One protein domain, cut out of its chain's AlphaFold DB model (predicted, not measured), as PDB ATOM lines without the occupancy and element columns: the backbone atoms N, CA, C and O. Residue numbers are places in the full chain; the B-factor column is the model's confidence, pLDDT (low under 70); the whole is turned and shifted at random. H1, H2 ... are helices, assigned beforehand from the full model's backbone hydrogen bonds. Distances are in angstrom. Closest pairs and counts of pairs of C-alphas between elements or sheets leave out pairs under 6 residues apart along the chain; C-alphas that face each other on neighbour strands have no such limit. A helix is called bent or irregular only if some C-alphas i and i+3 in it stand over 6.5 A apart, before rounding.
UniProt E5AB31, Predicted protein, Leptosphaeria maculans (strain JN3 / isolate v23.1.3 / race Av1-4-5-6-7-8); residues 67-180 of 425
ATOM      1  N   ILE A  67     -55.283  -8.523 269.492       95.38
ATOM      2  CA  ILE A  67     -54.042  -8.520 268.714       95.38
ATOM      3  C   ILE A  67     -54.124  -7.431 267.637       95.38
ATOM      4  O   ILE A  67     -55.203  -7.192 267.087       95.38
ATOM      5  N   ASP A  68     -53.017  -6.733 267.408       96.94
ATOM      6  CA  ASP A  68     -52.941  -5.670 266.408       96.94
ATOM      7  C   ASP A  68     -52.827  -6.255 264.994       96.94
ATOM      8  O   ASP A  68     -52.218  -7.309 264.801       96.94
ATOM      9  N   ASP A  69     -53.394  -5.568 264.003       97.44
ATOM     10  CA  ASP A  69     -53.433  -6.065 262.622       97.44
ATOM     11  C   ASP A  69     -52.010  -6.234 262.049       97.44
ATOM     12  O   ASP A  69     -51.729  -7.228 261.376       97.44
ATOM     13  N   ASP A  70     -51.076  -5.340 262.398       97.75
ATOM     14  CA  ASP A  70     -49.669  -5.451 261.989       97.75
ATOM     15  C   ASP A  70     -48.988  -6.675 262.626       97.75
ATOM     16  O   ASP A  70     -48.131  -7.317 262.014       97.75
ATOM     17  N   GLU A  71     -49.366  -7.035 263.857       97.44
ATOM     18  CA  GLU A  71     -48.849  -8.229 264.528       97.44
ATOM     19  C   GLU A  71     -49.336  -9.509 263.833       97.44
ATOM     20  O   GLU A  71     -48.532 -10.417 263.606       97.44
ATOM     21  N   ILE A  72     -50.608  -9.560 263.413       97.50
ATOM     22  CA  ILE A  72     -51.157 -10.685 262.636       97.50
ATOM     23  C   ILE A  72     -50.385 -10.843 261.319       97.50
ATOM     24  O   ILE A  72     -49.898 -11.936 261.020       97.50
ATOM     25  N   VAL A  73     -50.206  -9.753 260.562       98.06
ATOM     26  CA  VAL A  73     -49.464  -9.763 259.287       98.06
ATOM     27  C   VAL A  73     -48.026 -10.248 259.488       98.06
ATOM     28  O   VAL A  73     -47.524 -11.054 258.702       98.06
ATOM     29  N   ASN A  74     -47.364  -9.813 260.562       98.00
ATOM     30  CA  ASN A  74     -46.015 -10.271 260.890       98.00
ATOM     31  C   ASN A  74     -45.966 -11.778 261.189       98.00
ATOM     32  O   ASN A  74     -45.037 -12.449 260.740       98.00
ATOM     33  N   ILE A  75     -46.957 -12.330 261.901       97.94
ATOM     34  CA  ILE A  75     -47.043 -13.774 262.179       97.94
ATOM     35  C   ILE A  75     -47.267 -14.572 260.889       97.94
ATOM     36  O   ILE A  75     -46.597 -15.588 260.681       97.94
ATOM     37  N   ILE A  76     -48.167 -14.111 260.013       98.12
ATOM     38  CA  ILE A  76     -48.445 -14.750 258.718       98.12
ATOM     39  C   ILE A  76     -47.173 -14.773 257.865       98.12
ATOM     40  O   ILE A  76     -46.729 -15.844 257.446       98.12
ATOM     41  N   ASN A  77     -46.529 -13.618 257.676       98.25
ATOM     42  CA  ASN A  77     -45.313 -13.504 256.869       98.25
ATOM     43  C   ASN A  77     -44.155 -14.332 257.437       98.25
ATOM     44  O   ASN A  77     -43.433 -14.977 256.679       98.25
ATOM     45  N   ALA A  78     -43.987 -14.356 258.764       97.81
ATOM     46  CA  ALA A  78     -42.978 -15.190 259.409       97.81
ATOM     47  C   ALA A  78     -43.245 -16.687 259.187       97.81
ATOM     48  O   ALA A  78     -42.303 -17.446 258.975       97.81
ATOM     49  N   SER A  79     -44.513 -17.106 259.200       97.62
ATOM     50  CA  SER A  79     -44.903 -18.498 258.954       97.62
ATOM     51  C   SER A  79     -44.658 -18.903 257.498       97.62
ATOM     52  O   SER A  79     -44.066 -19.949 257.253       97.62
ATOM     53  N   ILE A  80     -45.033 -18.057 256.531       97.94
ATOM     54  CA  ILE A  80     -44.743 -18.287 255.105       97.94
ATOM     55  C   ILE A  80     -43.231 -18.379 254.883       97.94
ATOM     56  O   ILE A  80     -42.756 -19.349 254.299       97.94
ATOM     57  N   ALA A  81     -42.464 -17.419 255.412       97.69
ATOM     58  CA  ALA A  81     -41.007 -17.424 255.304       97.69
ATOM     59  C   ALA A  81     -40.385 -18.682 255.926       97.69
ATOM     60  O   ALA A  81     -39.447 -19.243 255.360       97.69
ATOM     61  N   HIS A  82     -40.917 -19.147 257.060       96.81
ATOM     62  CA  HIS A  82     -40.493 -20.396 257.681       96.81
ATOM     63  C   HIS A  82     -40.726 -21.588 256.746       96.81
ATOM     64  O   HIS A  82     -39.757 -22.279 256.429       96.81
ATOM     65  N   TYR A  83     -41.949 -21.785 256.244       96.81
ATOM     66  CA  TYR A  83     -42.269 -22.900 255.344       96.81
ATOM     67  C   TYR A  83     -41.449 -22.868 254.051       96.81
ATOM     68  O   TYR A  83     -40.905 -23.896 253.662       96.81
ATOM     69  N   THR A  84     -41.273 -21.696 253.431       96.44
ATOM     70  CA  THR A  84     -40.393 -21.531 252.261       96.44
ATOM     71  C   THR A  84     -38.937 -21.882 252.589       96.44
ATOM     72  O   THR A  84     -38.245 -22.472 251.764       96.44
ATOM     73  N   SER A  85     -38.446 -21.548 253.789       95.75
ATOM     74  CA  SER A  85     -37.046 -21.804 254.169       95.75
ATOM     75  C   SER A  85     -36.724 -23.278 254.429       95.75
ATOM     76  O   SER A  85     -35.597 -23.696 254.170       95.75
ATOM     77  N   ILE A  86     -37.694 -24.050 254.927       95.12
ATOM     78  CA  ILE A  86     -37.545 -25.491 255.191       95.12
ATOM     79  C   ILE A  86     -37.963 -26.351 253.995       95.12
ATOM     80  O   ILE A  86     -37.888 -27.577 254.057       95.12
ATOM     81  N   TRP A  87     -38.464 -25.725 252.930       95.81
ATOM     82  CA  TRP A  87     -38.941 -26.441 251.765       95.81
ATOM     83  C   TRP A  87     -37.775 -27.052 250.984       95.81
ATOM     84  O   TRP A  87     -36.810 -26.375 250.632       95.81
ATOM     85  N   GLU A  88     -37.921 -28.330 250.653       94.69
ATOM     86  CA  GLU A  88     -37.058 -29.063 249.735       94.69
ATOM     87  C   GLU A  88     -37.912 -30.048 248.918       94.69
ATOM     88  O   GLU A  88     -38.956 -30.513 249.400       94.69
ATOM     89  N   PRO A  89     -37.505 -30.399 247.683       92.75
ATOM     90  CA  PRO A  89     -38.190 -31.434 246.919       92.75
ATOM     91  C   PRO A  89     -38.266 -32.753 247.708       92.75
ATOM     92  O   PRO A  89     -37.245 -33.276 248.141       92.75
ATOM     93  N   ASN A  90     -39.473 -33.316 247.832       88.38
ATOM     94  CA  ASN A  90     -39.807 -34.503 248.643       88.38
ATOM     95  C   ASN A  90     -39.807 -34.312 250.173       88.38
ATOM     96  O   ASN A  90     -39.901 -35.314 250.890       88.38
ATOM     97  N   SER A  91     -39.761 -33.083 250.700       89.06
ATOM     98  CA  SER A  91     -39.935 -32.886 252.145       89.06
ATOM     99  C   SER A  91     -41.288 -33.433 252.626       89.06
ATOM    100  O   SER A  91     -42.328 -33.273 251.985       89.06
ATOM    101  N   GLY A  92     -41.254 -34.188 253.728       78.56
ATOM    102  CA  GLY A  92     -42.419 -34.871 254.302       78.56
ATOM    103  C   GLY A  92     -42.862 -36.157 253.589       78.56
ATOM    104  O   GLY A  92     -43.765 -36.836 254.084       78.56
ATOM    105  N   VAL A  93     -42.238 -36.541 252.470       76.94
ATOM    106  CA  VAL A  93     -42.550 -37.797 251.768       76.94
ATOM    107  C   VAL A  93     -41.724 -38.942 252.379       76.94
ATOM    108  O   VAL A  93     -40.516 -38.782 252.570       76.94
ATOM    109  N   PRO A  94     -42.314 -40.111 252.703       77.38
ATOM    110  CA  PRO A  94     -41.547 -41.287 253.116       77.38
ATOM    111  C   PRO A  94     -40.517 -41.682 252.052       77.38
ATOM    112  O   PRO A  94     -40.814 -41.633 250.863       77.38
ATOM    113  N   LYS A  95     -39.326 -42.137 252.465       82.62
ATOM    114  CA  LYS A  95     -38.227 -42.502 251.540       82.62
ATOM    115  C   LYS A  95     -38.627 -43.509 250.457       82.62
ATOM    116  O   LYS A  95     -38.058 -43.501 249.373       82.62
ATOM    117  N   GLU A  96     -39.586 -44.376 250.758       79.19
ATOM    118  CA  GLU A  96     -40.109 -45.393 249.838       79.19
ATOM    119  C   GLU A  96     -40.909 -44.784 248.672       79.19
ATOM    120  O   GLU A  96     -40.949 -45.370 247.593       79.19
ATOM    121  N   ASP A  97     -41.474 -43.591 248.874       78.19
ATOM    122  CA  ASP A  97     -42.311 -42.861 247.918       78.19
ATOM    123  C   ASP A  97     -41.590 -41.643 247.308       78.19
ATOM    124  O   ASP A  97     -42.211 -40.818 246.634       78.19
ATOM    125  N   TRP A  98     -40.283 -41.493 247.550       89.00
ATOM    126  CA  TRP A  98     -39.509 -40.367 247.028       89.00
ATOM    127  C   TRP A  98     -39.516 -40.337 245.503       89.00
ATOM    128  O   TRP A  98     -39.121 -41.292 244.828       89.00
ATOM    129  N   ILE A  99     -39.904 -39.189 244.953       85.50
ATOM    130  CA  ILE A  99     -39.813 -38.934 243.525       85.50
ATOM    131  C   ILE A  99     -38.370 -38.534 243.229       85.50
ATOM    132  O   ILE A  99     -37.883 -37.499 243.686       85.50
ATOM    133  N   VAL A 100     -37.667 -39.357 242.455       91.56
ATOM    134  CA  VAL A 100     -36.320 -39.024 241.986       91.56
ATOM    135  C   VAL A 100     -36.448 -37.967 240.894       91.56
ATOM    136  O   VAL A 100     -36.756 -38.275 239.741       91.56
ATOM    137  N   TYR A 101     -36.253 -36.707 241.272       91.38
ATOM    138  CA  TYR A 101     -36.201 -35.613 240.318       91.38
ATOM    139  C   TYR A 101     -34.801 -35.519 239.721       91.38
ATOM    140  O   TYR A 101     -33.826 -35.287 240.431       91.38
ATOM    141  N   GLU A 102     -34.711 -35.653 238.403       93.88
ATOM    142  CA  GLU A 102     -33.485 -35.411 237.648       93.88
ATOM    143  C   GLU A 102     -33.726 -34.208 236.722       93.88
ATOM    144  O   GLU A 102     -34.212 -34.406 235.606       93.88
ATOM    145  N   PRO A 103     -33.464 -32.960 237.176       94.00
ATOM    146  CA  PRO A 103     -33.854 -31.742 236.457       94.00
ATOM    147  C   PRO A 103     -33.391 -31.700 234.998       94.00
ATOM    148  O   PRO A 103     -34.188 -31.370 234.123       94.00
ATOM    149  N   GLU A 104     -32.144 -32.102 234.742       92.88
ATOM    150  CA  GLU A 104     -31.564 -32.189 233.396       92.88
ATOM    151  C   GLU A 104     -32.364 -33.159 232.518       92.88
ATOM    152  O   GLU A 104     -32.907 -32.758 231.490       92.88
ATOM    153  N   LYS A 105     -32.566 -34.407 232.970       94.38
ATOM    154  CA  LYS A 105     -33.357 -35.395 232.216       94.38
ATOM    155  C   LYS A 105     -34.806 -34.963 232.028       94.38
ATOM    156  O   LYS A 105     -35.388 -35.223 230.981       94.38
ATOM    157  N   MET A 106     -35.413 -34.326 233.030       95.00
ATOM    158  CA  MET A 106     -36.780 -33.812 232.931       95.00
ATOM    159  C   MET A 106     -36.889 -32.734 231.852       95.00
ATOM    160  O   MET A 106     -37.859 -32.736 231.090       95.00
ATOM    161  N   TRP A 107     -35.911 -31.830 231.785       96.06
ATOM    162  CA  TRP A 107     -35.848 -30.783 230.775       96.06
ATOM    163  C   TRP A 107     -35.589 -31.358 229.377       96.06
ATOM    164  O   TRP A 107     -36.367 -31.081 228.463       96.06
ATOM    165  N   GLU A 108     -34.586 -32.226 229.223       95.12
ATOM    166  CA  GLU A 108     -34.242 -32.893 227.957       95.12
ATOM    167  C   GLU A 108     -35.403 -33.743 227.417       95.12
ATOM    168  O   GLU A 108     -35.715 -33.721 226.224       95.12
ATOM    169  N   ASP A 109     -36.097 -34.479 228.291       95.69
ATOM    170  CA  ASP A 109     -37.268 -35.280 227.926       95.69
ATOM    171  C   ASP A 109     -38.427 -34.395 227.444       95.69
ATOM    172  O   ASP A 109     -39.091 -34.704 226.450       95.69
ATOM    173  N   ALA A 110     -38.662 -33.261 228.110       95.50
ATOM    174  CA  ALA A 110     -39.688 -32.316 227.689       95.50
ATOM    175  C   ALA A 110     -39.330 -31.622 226.367       95.50
ATOM    176  O   ALA A 110     -40.227 -31.415 225.543       95.50
ATOM    177  N   GLU A 111     -38.058 -31.288 226.142       96.12
ATOM    178  CA  GLU A 111     -37.600 -30.653 224.903       96.12
ATOM    179  C   GLU A 111     -37.621 -31.633 223.726       96.12
ATOM    180  O   GLU A 111     -38.231 -31.342 222.696       96.12
ATOM    181  N   SER A 112     -37.083 -32.844 223.898       95.69
ATOM    182  CA  SER A 112     -37.086 -33.889 222.862       95.69
ATOM    183  C   SER A 112     -38.497 -34.310 222.432       95.69
ATOM    184  O   SER A 112     -38.717 -34.685 221.279       95.69
ATOM    185  N   LYS A 113     -39.484 -34.203 223.332       96.94
ATOM    186  CA  LYS A 113     -40.906 -34.450 223.035       96.94
ATOM    187  C   LYS A 113     -41.657 -33.219 222.518       96.94
ATOM    188  O   LYS A 113     -42.855 -33.331 222.254       96.94
ATOM    189  N   GLY A 114     -41.017 -32.050 222.425       95.62
ATOM    190  CA  GLY A 114     -41.665 -30.786 222.055       95.62
ATOM    191  C   GLY A 114     -42.734 -30.325 223.055       95.62
ATOM    192  O   GLY A 114     -43.668 -29.613 222.688       95.62
ATOM    193  N   LYS A 115     -42.639 -30.759 224.318       97.12
ATOM    194  CA  LYS A 115     -43.606 -30.487 225.395       97.12
ATOM    195  C   LYS A 115     -43.152 -29.408 226.377       97.12
ATOM    196  O   LYS A 115     -43.942 -29.031 227.239       97.12
ATOM    197  N   ARG A 116     -41.930 -28.876 226.262       96.44
ATOM    198  CA  ARG A 116     -41.397 -27.876 227.209       96.44
ATOM    199  C   ARG A 116     -42.323 -26.668 227.383       96.44
ATOM    200  O   ARG A 116     -42.690 -26.350 228.507       96.44
ATOM    201  N   GLN A 117     -42.798 -26.062 226.291       97.44
ATOM    202  CA  GLN A 117     -43.719 -24.912 226.362       97.44
ATOM    203  C   GLN A 117     -45.053 -25.248 227.046       97.44
ATOM    204  O   GLN A 117     -45.598 -24.431 227.787       97.44
ATOM    205  N   GLN A 118     -45.562 -26.469 226.850       95.44
ATOM    206  CA  GLN A 118     -46.757 -26.942 227.548       95.44
ATOM    207  C   GLN A 118     -46.504 -27.065 229.058       95.44
ATOM    208  O   GLN A 118     -47.350 -26.644 229.844       95.44
ATOM    209  N   MET A 119     -45.348 -27.603 229.464       96.38
ATOM    210  CA  MET A 119     -44.971 -27.711 230.879       96.38
ATOM    211  C   MET A 119     -44.792 -26.335 231.528       96.38
ATOM    212  O   MET A 119     -45.337 -26.112 232.604       96.38
ATOM    213  N   ILE A 120     -44.125 -25.388 230.852       97.00
ATOM    214  CA  ILE A 120     -44.004 -23.994 231.316       97.00
ATOM    215  C   ILE A 120     -45.393 -23.387 231.534       97.00
ATOM    216  O   ILE A 120     -45.679 -22.867 232.609       97.00
ATOM    217  N   SER A 121     -46.283 -23.480 230.538       95.50
ATOM    218  CA  SER A 121     -47.639 -22.930 230.651       95.50
ATOM    219  C   SER A 121     -48.429 -23.569 231.791       95.50
ATOM    220  O   SER A 121     -49.189 -22.873 232.461       95.50
ATOM    221  N   ARG A 122     -48.267 -24.880 232.002       95.00
ATOM    222  CA  ARG A 122     -48.923 -25.608 233.088       95.00
ATOM    223  C   ARG A 122     -48.434 -25.126 234.450       95.00
ATOM    224  O   ARG A 122     -49.255 -24.697 235.251       95.00
ATOM    225  N   TYR A 123     -47.127 -25.178 234.708       97.00
ATOM    226  CA  TYR A 123     -46.596 -24.819 236.025       97.00
ATOM    227  C   TYR A 123     -46.743 -23.329 236.321       97.00
ATOM    228  O   TYR A 123     -46.964 -22.966 237.467       97.00
ATOM    229  N   LYS A 124     -46.745 -22.468 235.297       97.94
ATOM    230  CA  LYS A 124     -47.124 -21.064 235.464       97.94
ATOM    231  C   LYS A 124     -48.562 -20.913 235.972       97.94
ATOM    232  O   LYS A 124     -48.788 -20.183 236.926       97.94
ATOM    233  N   ALA A 125     -49.515 -21.634 235.378       89.88
ATOM    234  CA  ALA A 125     -50.903 -21.614 235.839       89.88
ATOM    235  C   ALA A 125     -51.056 -22.194 237.259       89.88
ATOM    236  O   ALA A 125     -51.870 -21.698 238.032       89.88
ATOM    237  N   GLU A 126     -50.273 -23.218 237.614       91.94
ATOM    238  CA  GLU A 126     -50.243 -23.767 238.977       91.94
ATOM    239  C   GLU A 126     -49.664 -22.757 239.989       91.94
ATOM    240  O   GLU A 126     -50.250 -22.575 241.053       91.94
ATOM    241  N   VAL A 127     -48.583 -22.039 239.651       97.81
ATOM    242  CA  VAL A 127     -48.030 -20.950 240.482       97.81
ATOM    243  C   VAL A 127     -49.066 -19.847 240.700       97.81
ATOM    244  O   VAL A 127     -49.304 -19.457 241.845       97.81
ATOM    245  N   ASP A 128     -49.729 -19.387 239.636       95.06
ATOM    246  CA  ASP A 128     -50.778 -18.363 239.732       95.06
ATOM    247  C   ASP A 128     -51.942 -18.844 240.622       95.06
ATOM    248  O   ASP A 128     -52.451 -18.098 241.464       95.06
ATOM    249  N   TRP A 129     -52.338 -20.114 240.478       91.94
ATOM    250  CA  TRP A 129     -53.395 -20.734 241.277       91.94
ATOM    251  C   TRP A 129     -53.046 -20.801 242.767       91.94
ATOM    252  O   TRP A 129     -53.850 -20.381 243.602       91.94
ATOM    253  N   TYR A 130     -51.860 -21.308 243.114       95.94
ATOM    254  CA  TYR A 130     -51.441 -21.416 244.512       95.94
ATOM    255  C   TYR A 130     -51.163 -20.055 245.145       95.94
ATOM    256  O   TYR A 130     -51.478 -19.881 246.319       95.94
ATOM    257  N   THR A 131     -50.672 -19.078 244.380       97.81
ATOM    258  CA  THR A 131     -50.521 -17.693 244.855       97.81
ATOM    259  C   THR A 131     -51.877 -17.110 245.253       97.81
ATOM    260  O   THR A 131     -52.054 -16.695 246.393       97.81
ATOM    261  N   GLY A 132     -52.885 -17.193 244.376       93.19
ATOM    262  CA  GLY A 132     -54.231 -16.712 244.708       93.19
ATOM    263  C   GLY A 132     -54.915 -17.506 245.831       93.19
ATOM    264  O   GLY A 132     -55.739 -16.965 246.570       93.19
ATOM    265  N   GLY A 133     -54.589 -18.794 245.980       90.88
ATOM    266  CA  GLY A 133     -55.025 -19.607 247.116       90.88
ATOM    267  C   GLY A 133     -54.390 -19.168 248.437       90.88
ATOM    268  O   GLY A 133     -55.086 -19.095 249.448       90.88
ATOM    269  N   LEU A 134     -53.095 -18.845 248.418       97.56
ATOM    270  CA  LEU A 134     -52.357 -18.350 249.575       97.56
ATOM    271  C   LEU A 134     -52.882 -16.981 250.017       97.56
ATOM    272  O   LEU A 134     -53.177 -16.813 251.196       97.56
ATOM    273  N   ASP A 135     -53.096 -16.058 249.075       97.69
ATOM    274  CA  ASP A 135     -53.670 -14.735 249.351       97.69
ATOM    275  C   ASP A 135     -55.032 -14.851 250.050       97.69
ATOM    276  O   ASP A 135     -55.261 -14.221 251.082       97.69
ATOM    277  N   ARG A 136     -55.911 -15.736 249.559       95.94
ATOM    278  CA  ARG A 136     -57.230 -15.974 250.167       95.94
ATOM    279  C   ARG A 136     -57.133 -16.519 251.593       95.94
ATOM    280  O   ARG A 136     -57.912 -16.114 252.449       95.94
ATOM    281  N   LEU A 137     -56.205 -17.442 251.854       94.94
ATOM    282  CA  LEU A 137     -55.998 -17.976 253.203       94.94
ATOM    283  C   LEU A 137     -55.453 -16.895 254.148       94.94
ATOM    284  O   LEU A 137     -55.871 -16.828 255.300       94.94
ATOM    285  N   CYS A 138     -54.559 -16.029 253.669       98.12
ATOM    286  CA  CYS A 138     -54.074 -14.883 254.437       98.12
ATOM    287  C   CYS A 138     -55.213 -13.905 254.769       98.12
ATOM    288  O   CYS A 138     -55.321 -13.470 255.913       98.12
ATOM    289  N   GLU A 139     -56.088 -13.598 253.805       97.69
ATOM    290  CA  GLU A 139     -57.286 -12.776 254.024       97.69
ATOM    291  C   GLU A 139     -58.235 -13.402 255.060       97.69
ATOM    292  O   GLU A 139     -58.704 -12.702 255.955       97.69
ATOM    293  N   GLU A 140     -58.465 -14.718 255.001       96.31
ATOM    294  CA  GLU A 140     -59.312 -15.439 255.966       96.31
ATOM    295  C   GLU A 140     -58.744 -15.367 257.395       96.31
ATOM    296  O   GLU A 140     -59.483 -15.104 258.347       96.31
ATOM    297  N   ILE A 141     -57.424 -15.529 257.552       97.12
ATOM    298  CA  ILE A 141     -56.749 -15.394 258.853       97.12
ATOM    299  C   ILE A 141     -56.841 -13.949 259.364       97.12
ATOM    300  O   ILE A 141     -57.029 -13.736 260.559       97.12
ATOM    301  N   MET A 142     -56.743 -12.952 258.479       97.81
ATOM    302  CA  MET A 142     -56.912 -11.539 258.839       97.81
ATOM    303  C   MET A 142     -58.353 -11.211 259.255       97.81
ATOM    304  O   MET A 142     -58.558 -10.408 260.166       97.81
ATOM    305  N   GLU A 143     -59.354 -11.827 258.622       97.12
ATOM    306  CA  GLU A 143     -60.766 -11.639 258.972       97.12
ATOM    307  C   GLU A 143     -61.109 -12.300 260.320       97.12
ATOM    308  O   GLU A 143     -61.861 -11.735 261.123       97.12
ATOM    309  N   PHE A 144     -60.512 -13.462 260.609       96.12
ATOM    310  CA  PHE A 144     -60.792 -14.255 261.810       96.12
ATOM    311  C   PHE A 144     -59.523 -14.704 262.561       96.12
ATOM    312  O   PHE A 144     -59.323 -15.901 262.762       96.12
ATOM    313  N   PRO A 145     -58.694 -13.790 263.099       94.38
ATOM    314  CA  PRO A 145     -57.366 -14.126 263.642       94.38
ATOM    315  C   PRO A 145     -57.392 -14.980 264.921       94.38
ATOM    316  O   PRO A 145     -56.406 -15.617 265.287       94.38
ATOM    317  N   GLY A 146     -58.530 -15.036 265.611       93.50
ATOM    318  CA  GLY A 146     -58.648 -15.646 266.933       93.50
ATOM    319  C   GLY A 146     -58.377 -14.645 268.058       93.50
ATOM    320  O   GLY A 146     -58.429 -13.433 267.864       93.50
ATOM    321  N   SER A 147     -58.165 -15.152 269.275       93.94
ATOM    322  CA  SER A 147     -58.075 -14.322 270.488       93.94
ATOM    323  C   SER A 147     -56.658 -13.888 270.869       93.94
ATOM    324  O   SER A 147     -56.512 -13.026 271.730       93.94
ATOM    325  N   ASN A 148     -55.624 -14.509 270.300       95.38
ATOM    326  CA  ASN A 148     -54.218 -14.265 270.624       95.38
ATOM    327  C   ASN A 148     -53.305 -14.707 269.465       95.38
ATOM    328  O   ASN A 148     -53.761 -15.316 268.496       95.38
ATOM    329  N   SER A 149     -52.014 -14.403 269.576       96.38
ATOM    330  CA  SER A 149     -50.994 -14.737 268.576       96.38
ATOM    331  C   SER A 149     -50.839 -16.243 268.347       96.38
ATOM    332  O   SER A 149     -50.613 -16.664 267.214       96.38
ATOM    333  N   ASP A 150     -51.023 -17.071 269.376       95.50
ATOM    334  CA  ASP A 150     -50.956 -18.531 269.245       95.50
ATOM    335  C   ASP A 150     -52.102 -19.086 268.391       95.50
ATOM    336  O   ASP A 150     -51.886 -19.970 267.562       95.50
ATOM    337  N   ALA A 151     -53.307 -18.520 268.514       95.38
ATOM    338  CA  ALA A 151     -54.434 -18.860 267.651       95.38
ATOM    339  C   ALA A 151     -54.142 -18.510 266.182       95.38
ATOM    340  O   ALA A 151     -54.426 -19.322 265.301       95.38
ATOM    341  N   VAL A 152     -53.509 -17.359 265.917       97.50
ATOM    342  CA  VAL A 152     -53.066 -16.975 264.563       97.50
ATOM    343  C   VAL A 152     -52.029 -17.970 264.034       97.50
ATOM    344  O   VAL A 152     -52.175 -18.471 262.920       97.50
ATOM    345  N   ARG A 153     -51.011 -18.324 264.833       97.12
ATOM    346  CA  ARG A 153     -49.988 -19.322 264.455       97.12
ATOM    347  C   ARG A 153     -50.605 -20.685 264.154       97.12
ATOM    348  O   ARG A 153     -50.221 -21.336 263.185       97.12
ATOM    349  N   GLN A 154     -51.583 -21.107 264.952       93.00
ATOM    350  CA  GLN A 154     -52.293 -22.362 264.737       93.00
ATOM    351  C   GLN A 154     -53.080 -22.348 263.420       93.00
ATOM    352  O   GLN A 154     -53.088 -23.356 262.719       93.00
ATOM    353  N   GLN A 155     -53.696 -21.222 263.051       95.06
ATOM    354  CA  GLN A 155     -54.334 -21.073 261.740       95.06
ATOM    355  C   GLN A 155     -53.315 -21.041 260.597       95.06
ATOM    356  O   GLN A 155     -53.564 -21.632 259.547       95.06
ATOM    357  N   CYS A 156     -52.136 -20.448 260.815       97.50
ATOM    358  CA  CYS A 156     -51.050 -20.434 259.834       97.50
ATOM    359  C   CYS A 156     -50.542 -21.842 259.473       97.50
ATOM    360  O   CYS A 156     -49.922 -22.007 258.426       97.50
ATOM    361  N   LYS A 157     -50.840 -22.885 260.264       92.81
ATOM    362  CA  LYS A 157     -50.587 -24.289 259.872       92.81
ATOM    363  C   LYS A 157     -51.347 -24.694 258.606       92.81
ATOM    364  O   LYS A 157     -50.871 -25.529 257.850       92.81
ATOM    365  N   ASN A 158     -52.483 -24.059 258.312       89.00
ATOM    366  CA  ASN A 158     -53.215 -24.303 257.067       89.00
ATOM    367  C   ASN A 158     -52.472 -23.769 255.826       89.00
ATOM    368  O   ASN A 158     -52.773 -24.200 254.715       89.00
ATOM    369  N   LEU A 159     -51.510 -22.851 255.998       96.62
ATOM    370  CA  LEU A 159     -50.714 -22.294 254.898       96.62
ATOM    371  C   LEU A 159     -49.634 -23.269 254.413       96.62
ATOM    372  O   LEU A 159     -49.265 -23.210 253.244       96.62
ATOM    373  N   GLU A 160     -49.159 -24.172 255.279       95.00
ATOM    374  CA  GLU A 160     -48.015 -25.064 255.034       95.00
ATOM    375  C   GLU A 160     -48.142 -25.818 253.705       95.00
ATOM    376  O   GLU A 160     -47.274 -25.723 252.841       95.00
ATOM    377  N   MET A 161     -49.269 -26.503 253.497       90.25
ATOM    378  CA  MET A 161     -49.503 -27.289 252.285       90.25
ATOM    379  C   MET A 161     -49.575 -26.410 251.026       90.25
ATOM    380  O   MET A 161     -49.102 -26.806 249.962       90.25
ATOM    381  N   THR A 162     -50.164 -25.215 251.119       94.06
ATOM    382  CA  THR A 162     -50.265 -24.293 249.978       94.06
ATOM    383  C   THR A 162     -48.896 -23.727 249.612       94.06
ATOM    384  O   THR A 162     -48.544 -23.733 248.435       94.06
ATOM    385  N   VAL A 163     -48.101 -23.312 250.607       97.25
ATOM    386  CA  VAL A 163     -46.719 -22.848 250.405       97.25
ATOM    387  C   VAL A 163     -45.867 -23.971 249.817       97.25
ATOM    388  O   VAL A 163     -45.195 -23.760 248.815       97.25
ATOM    389  N   TYR A 164     -45.969 -25.192 250.348       95.19
ATOM    390  CA  TYR A 164     -45.228 -26.343 249.830       95.19
ATOM    391  C   TYR A 164     -45.500 -26.601 248.339       95.19
ATOM    392  O   TYR A 164     -44.576 -26.803 247.550       95.19
ATOM    393  N   ASN A 165     -46.774 -26.578 247.935       92.75
ATOM    394  CA  ASN A 165     -47.151 -26.782 246.537       92.75
ATOM    395  C   ASN A 165     -46.744 -25.602 245.640       92.75
ATOM    396  O   ASN A 165     -46.358 -25.820 244.490       92.75
ATOM    397  N   LEU A 166     -46.796 -24.372 246.160       97.12
ATOM    398  CA  LEU A 166     -46.335 -23.174 245.460       97.12
ATOM    399  C   LEU A 166     -44.830 -23.239 245.163       97.12
ATOM    400  O   LEU A 166     -44.423 -22.989 244.026       97.12
ATOM    401  N   GLU A 167     -44.012 -23.606 246.151       97.25
ATOM    402  CA  GLU A 167     -42.559 -23.750 245.989       97.25
ATOM    403  C   GLU A 167     -42.217 -24.878 245.007       97.25
ATOM    404  O   GLU A 167     -41.388 -24.694 244.113       97.25
ATOM    405  N   LEU A 168     -42.925 -26.013 245.077       95.62
ATOM    406  CA  LEU A 168     -42.749 -27.114 244.126       95.62
ATOM    407  C   LEU A 168     -43.072 -26.697 242.688       95.62
ATOM    408  O   LEU A 168     -42.278 -26.957 241.782       95.62
ATOM    409  N   ALA A 169     -44.210 -26.036 242.467       96.25
ATOM    410  CA  ALA A 169     -44.597 -25.558 241.142       96.25
ATOM    411  C   ALA A 169     -43.608 -24.505 240.613       96.25
ATOM    412  O   ALA A 169     -43.223 -24.556 239.443       96.25
ATOM    413  N   SER A 170     -43.143 -23.597 241.477       97.12
ATOM    414  CA  SER A 170     -42.152 -22.568 241.138       97.12
ATOM    415  C   SER A 170     -40.801 -23.178 240.768       97.12
ATOM    416  O   SER A 170     -40.184 -22.790 239.773       97.12
ATOM    417  N   TRP A 171     -40.360 -24.187 241.518       96.50
ATOM    418  CA  TRP A 171     -39.136 -24.919 241.229       96.50
ATOM    419  C   TRP A 171     -39.235 -25.689 239.906       96.50
ATOM    420  O   TRP A 171     -38.366 -25.537 239.047       96.50
ATOM    421  N   LEU A 172     -40.324 -26.425 239.668       96.12
ATOM    422  CA  LEU A 172     -40.553 -27.116 238.393       96.12
ATOM    423  C   LEU A 172     -40.606 -26.133 237.217       96.12
ATOM    424  O   LEU A 172     -39.988 -26.376 236.180       96.12
ATOM    425  N   LEU A 173     -41.281 -24.993 237.381       97.12
ATOM    426  CA  LEU A 173     -41.301 -23.927 236.382       97.12
ATOM    427  C   LEU A 173     -39.888 -23.421 236.070       97.12
ATOM    428  O   LEU A 173     -39.567 -23.221 234.897       97.12
ATOM    429  N   SER A 174     -39.041 -23.243 237.088       96.62
ATOM    430  CA  SER A 174     -37.662 -22.781 236.905       96.62
ATOM    431  C   SER A 174     -36.805 -23.776 236.115       96.62
ATOM    432  O   SER A 174     -36.057 -23.341 235.246       96.62
ATOM    433  N   ILE A 175     -37.002 -25.089 236.311       95.75
ATOM    434  CA  ILE A 175     -36.352 -26.136 235.505       95.75
ATOM    435  C   ILE A 175     -36.732 -25.957 234.035       95.75
ATOM    436  O   ILE A 175     -35.865 -25.784 233.187       95.75
ATOM    437  N   TYR A 176     -38.029 -25.950 233.717       96.69
ATOM    438  CA  TYR A 176     -38.489 -25.916 232.323       96.69
ATOM    439  C   TYR A 176     -38.264 -24.574 231.619       96.69
ATOM    440  O   TYR A 176     -38.264 -24.536 230.390       96.69
ATOM    441  N   SER A 177     -38.074 -23.488 232.371       96.25
ATOM    442  CA  SER A 177     -37.846 -22.151 231.814       96.25
ATOM    443  C   SER A 177     -36.404 -21.913 231.364       96.25
ATOM    444  O   SER A 177     -36.147 -20.899 230.714       96.25
ATOM    445  N   LEU A 178     -35.473 -22.827 231.667       94.19
ATOM    446  CA  LEU A 178     -34.096 -22.724 231.197       94.19
ATOM    447  C   LEU A 178     -34.036 -22.715 229.668       94.19
ATOM    448  O   LEU A 178     -34.751 -23.461 228.980       94.19
ATOM    449  N   SER A 179     -33.198 -21.819 229.143       91.38
ATOM    450  CA  SER A 179     -32.979 -21.686 227.705       91.38
ATOM    451  C   SER A 179     -32.300 -22.946 227.177       91.38
ATOM    452  O   SER A 179     -31.490 -23.527 227.896       91.38
ATOM    453  N   PRO A 180     -32.594 -23.383 225.939       85.62
ATOM    454  CA  PRO A 180     -31.777 -24.411 225.318       85.62
ATOM    455  C   PRO A 180     -30.349 -23.903 225.306       85.62
ATOM    456  O   PRO A 180     -30.124 -22.763 224.881       85.62
TER     457      PRO A 180
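AT A GLANCE: This is residues 67 to 180 of the 425 residues of the protein "Predicted protein" of Leptosphaeria maculans (strain JN3 / isolate v23.1.3 / race Av1-4-5-6-7-8) (UniProt E5AB31). A long helical hairpin makes the length of this domain: the straight helix H3 runs one way and the bent helix H4 folds back along it. H1 packs slantwise on H4 near the bend and reaches the last part of H3, while the short H2 sits at the other end of the hairpin, and the loop between H1 and H2 sticks out sideways with residues 92 to 97. The printed part has 114 residues, with four named helices in the order H1, H2, H3, H4 and no named strand; the class is all helix. The whole is loose, with a radius of gyration of the C-alphas of 17.2 A, and elongated, spanning 55 by 30 by 17 A.

HOW THE PARTS SIT: H3, residues 116 to 143, and H4, residues 149 to 176, are the hubs, touching three other helices each. By its hydrogen bonds H4 was assigned as one helix, but it is bent: C-alphas 158 and 161 are 6.8 A apart, and its arms H4a, residues 149 to 158, and H4b, residues 161 to 176, stand at a steep tilt of 49 degrees. H3 and H4b touch at a shallow tilt of 24 degrees, opposite ways; their closest C-alphas, of Tyr 123 and Leu 173, are 5.4 A apart. H3 and H4a form a helical hairpin at a shallow tilt of 27 degrees, in which H3 touches H4a with residues 137 to 141 alone; the closest C-alphas, of Ile 141 and Gln 155, are 6.8 A apart. H1, residues 69 to 86, forms with H3 and H4a an up-and-down bundle, each running against the one before it in the chain. H1 touches H4a with residues 71 to 79 alone, at a steep tilt of 44 degrees; the closest C-alphas, of Ile 76 and Cys 156, are 6.4 A apart. H2, residues 103 to 112, touches H4b, with the closest C-alphas, of Trp 107 and Tyr 176, 5.7 A apart. H2 and H3 only just touch, only at the corner by their link, with 3 pairs of C-alphas within 8 A. Every O i to N i+4 pair is within hydrogen-bond range in H1, H2, H3 and H4b, and 5 of 6 are in H4a.

IN THESE COORDINATES: H3 is 40.6 A long from C-alpha 116 at (-41.397, -27.876, 227.209) to C-alpha 143 at (-60.766, -11.639, 258.972). H4a measures 15.1 A and H4b 22.8 A, the latter ending at C-alpha 176, (-38.489, -25.916, 232.323). H1 is 26.2 A long and H2 14.1 A.

THE WHOLE: The two C-alphas farthest apart, of Ser 112 and Ser 147, are 55.6 A from each other. The link from H1 to H2, residues 87 to 102, is long; those from H2 to H3 and from H3 to H4 are tight. The printed part has no cut. Its mean pLDDT is 94.4, and no printed residue is under 70.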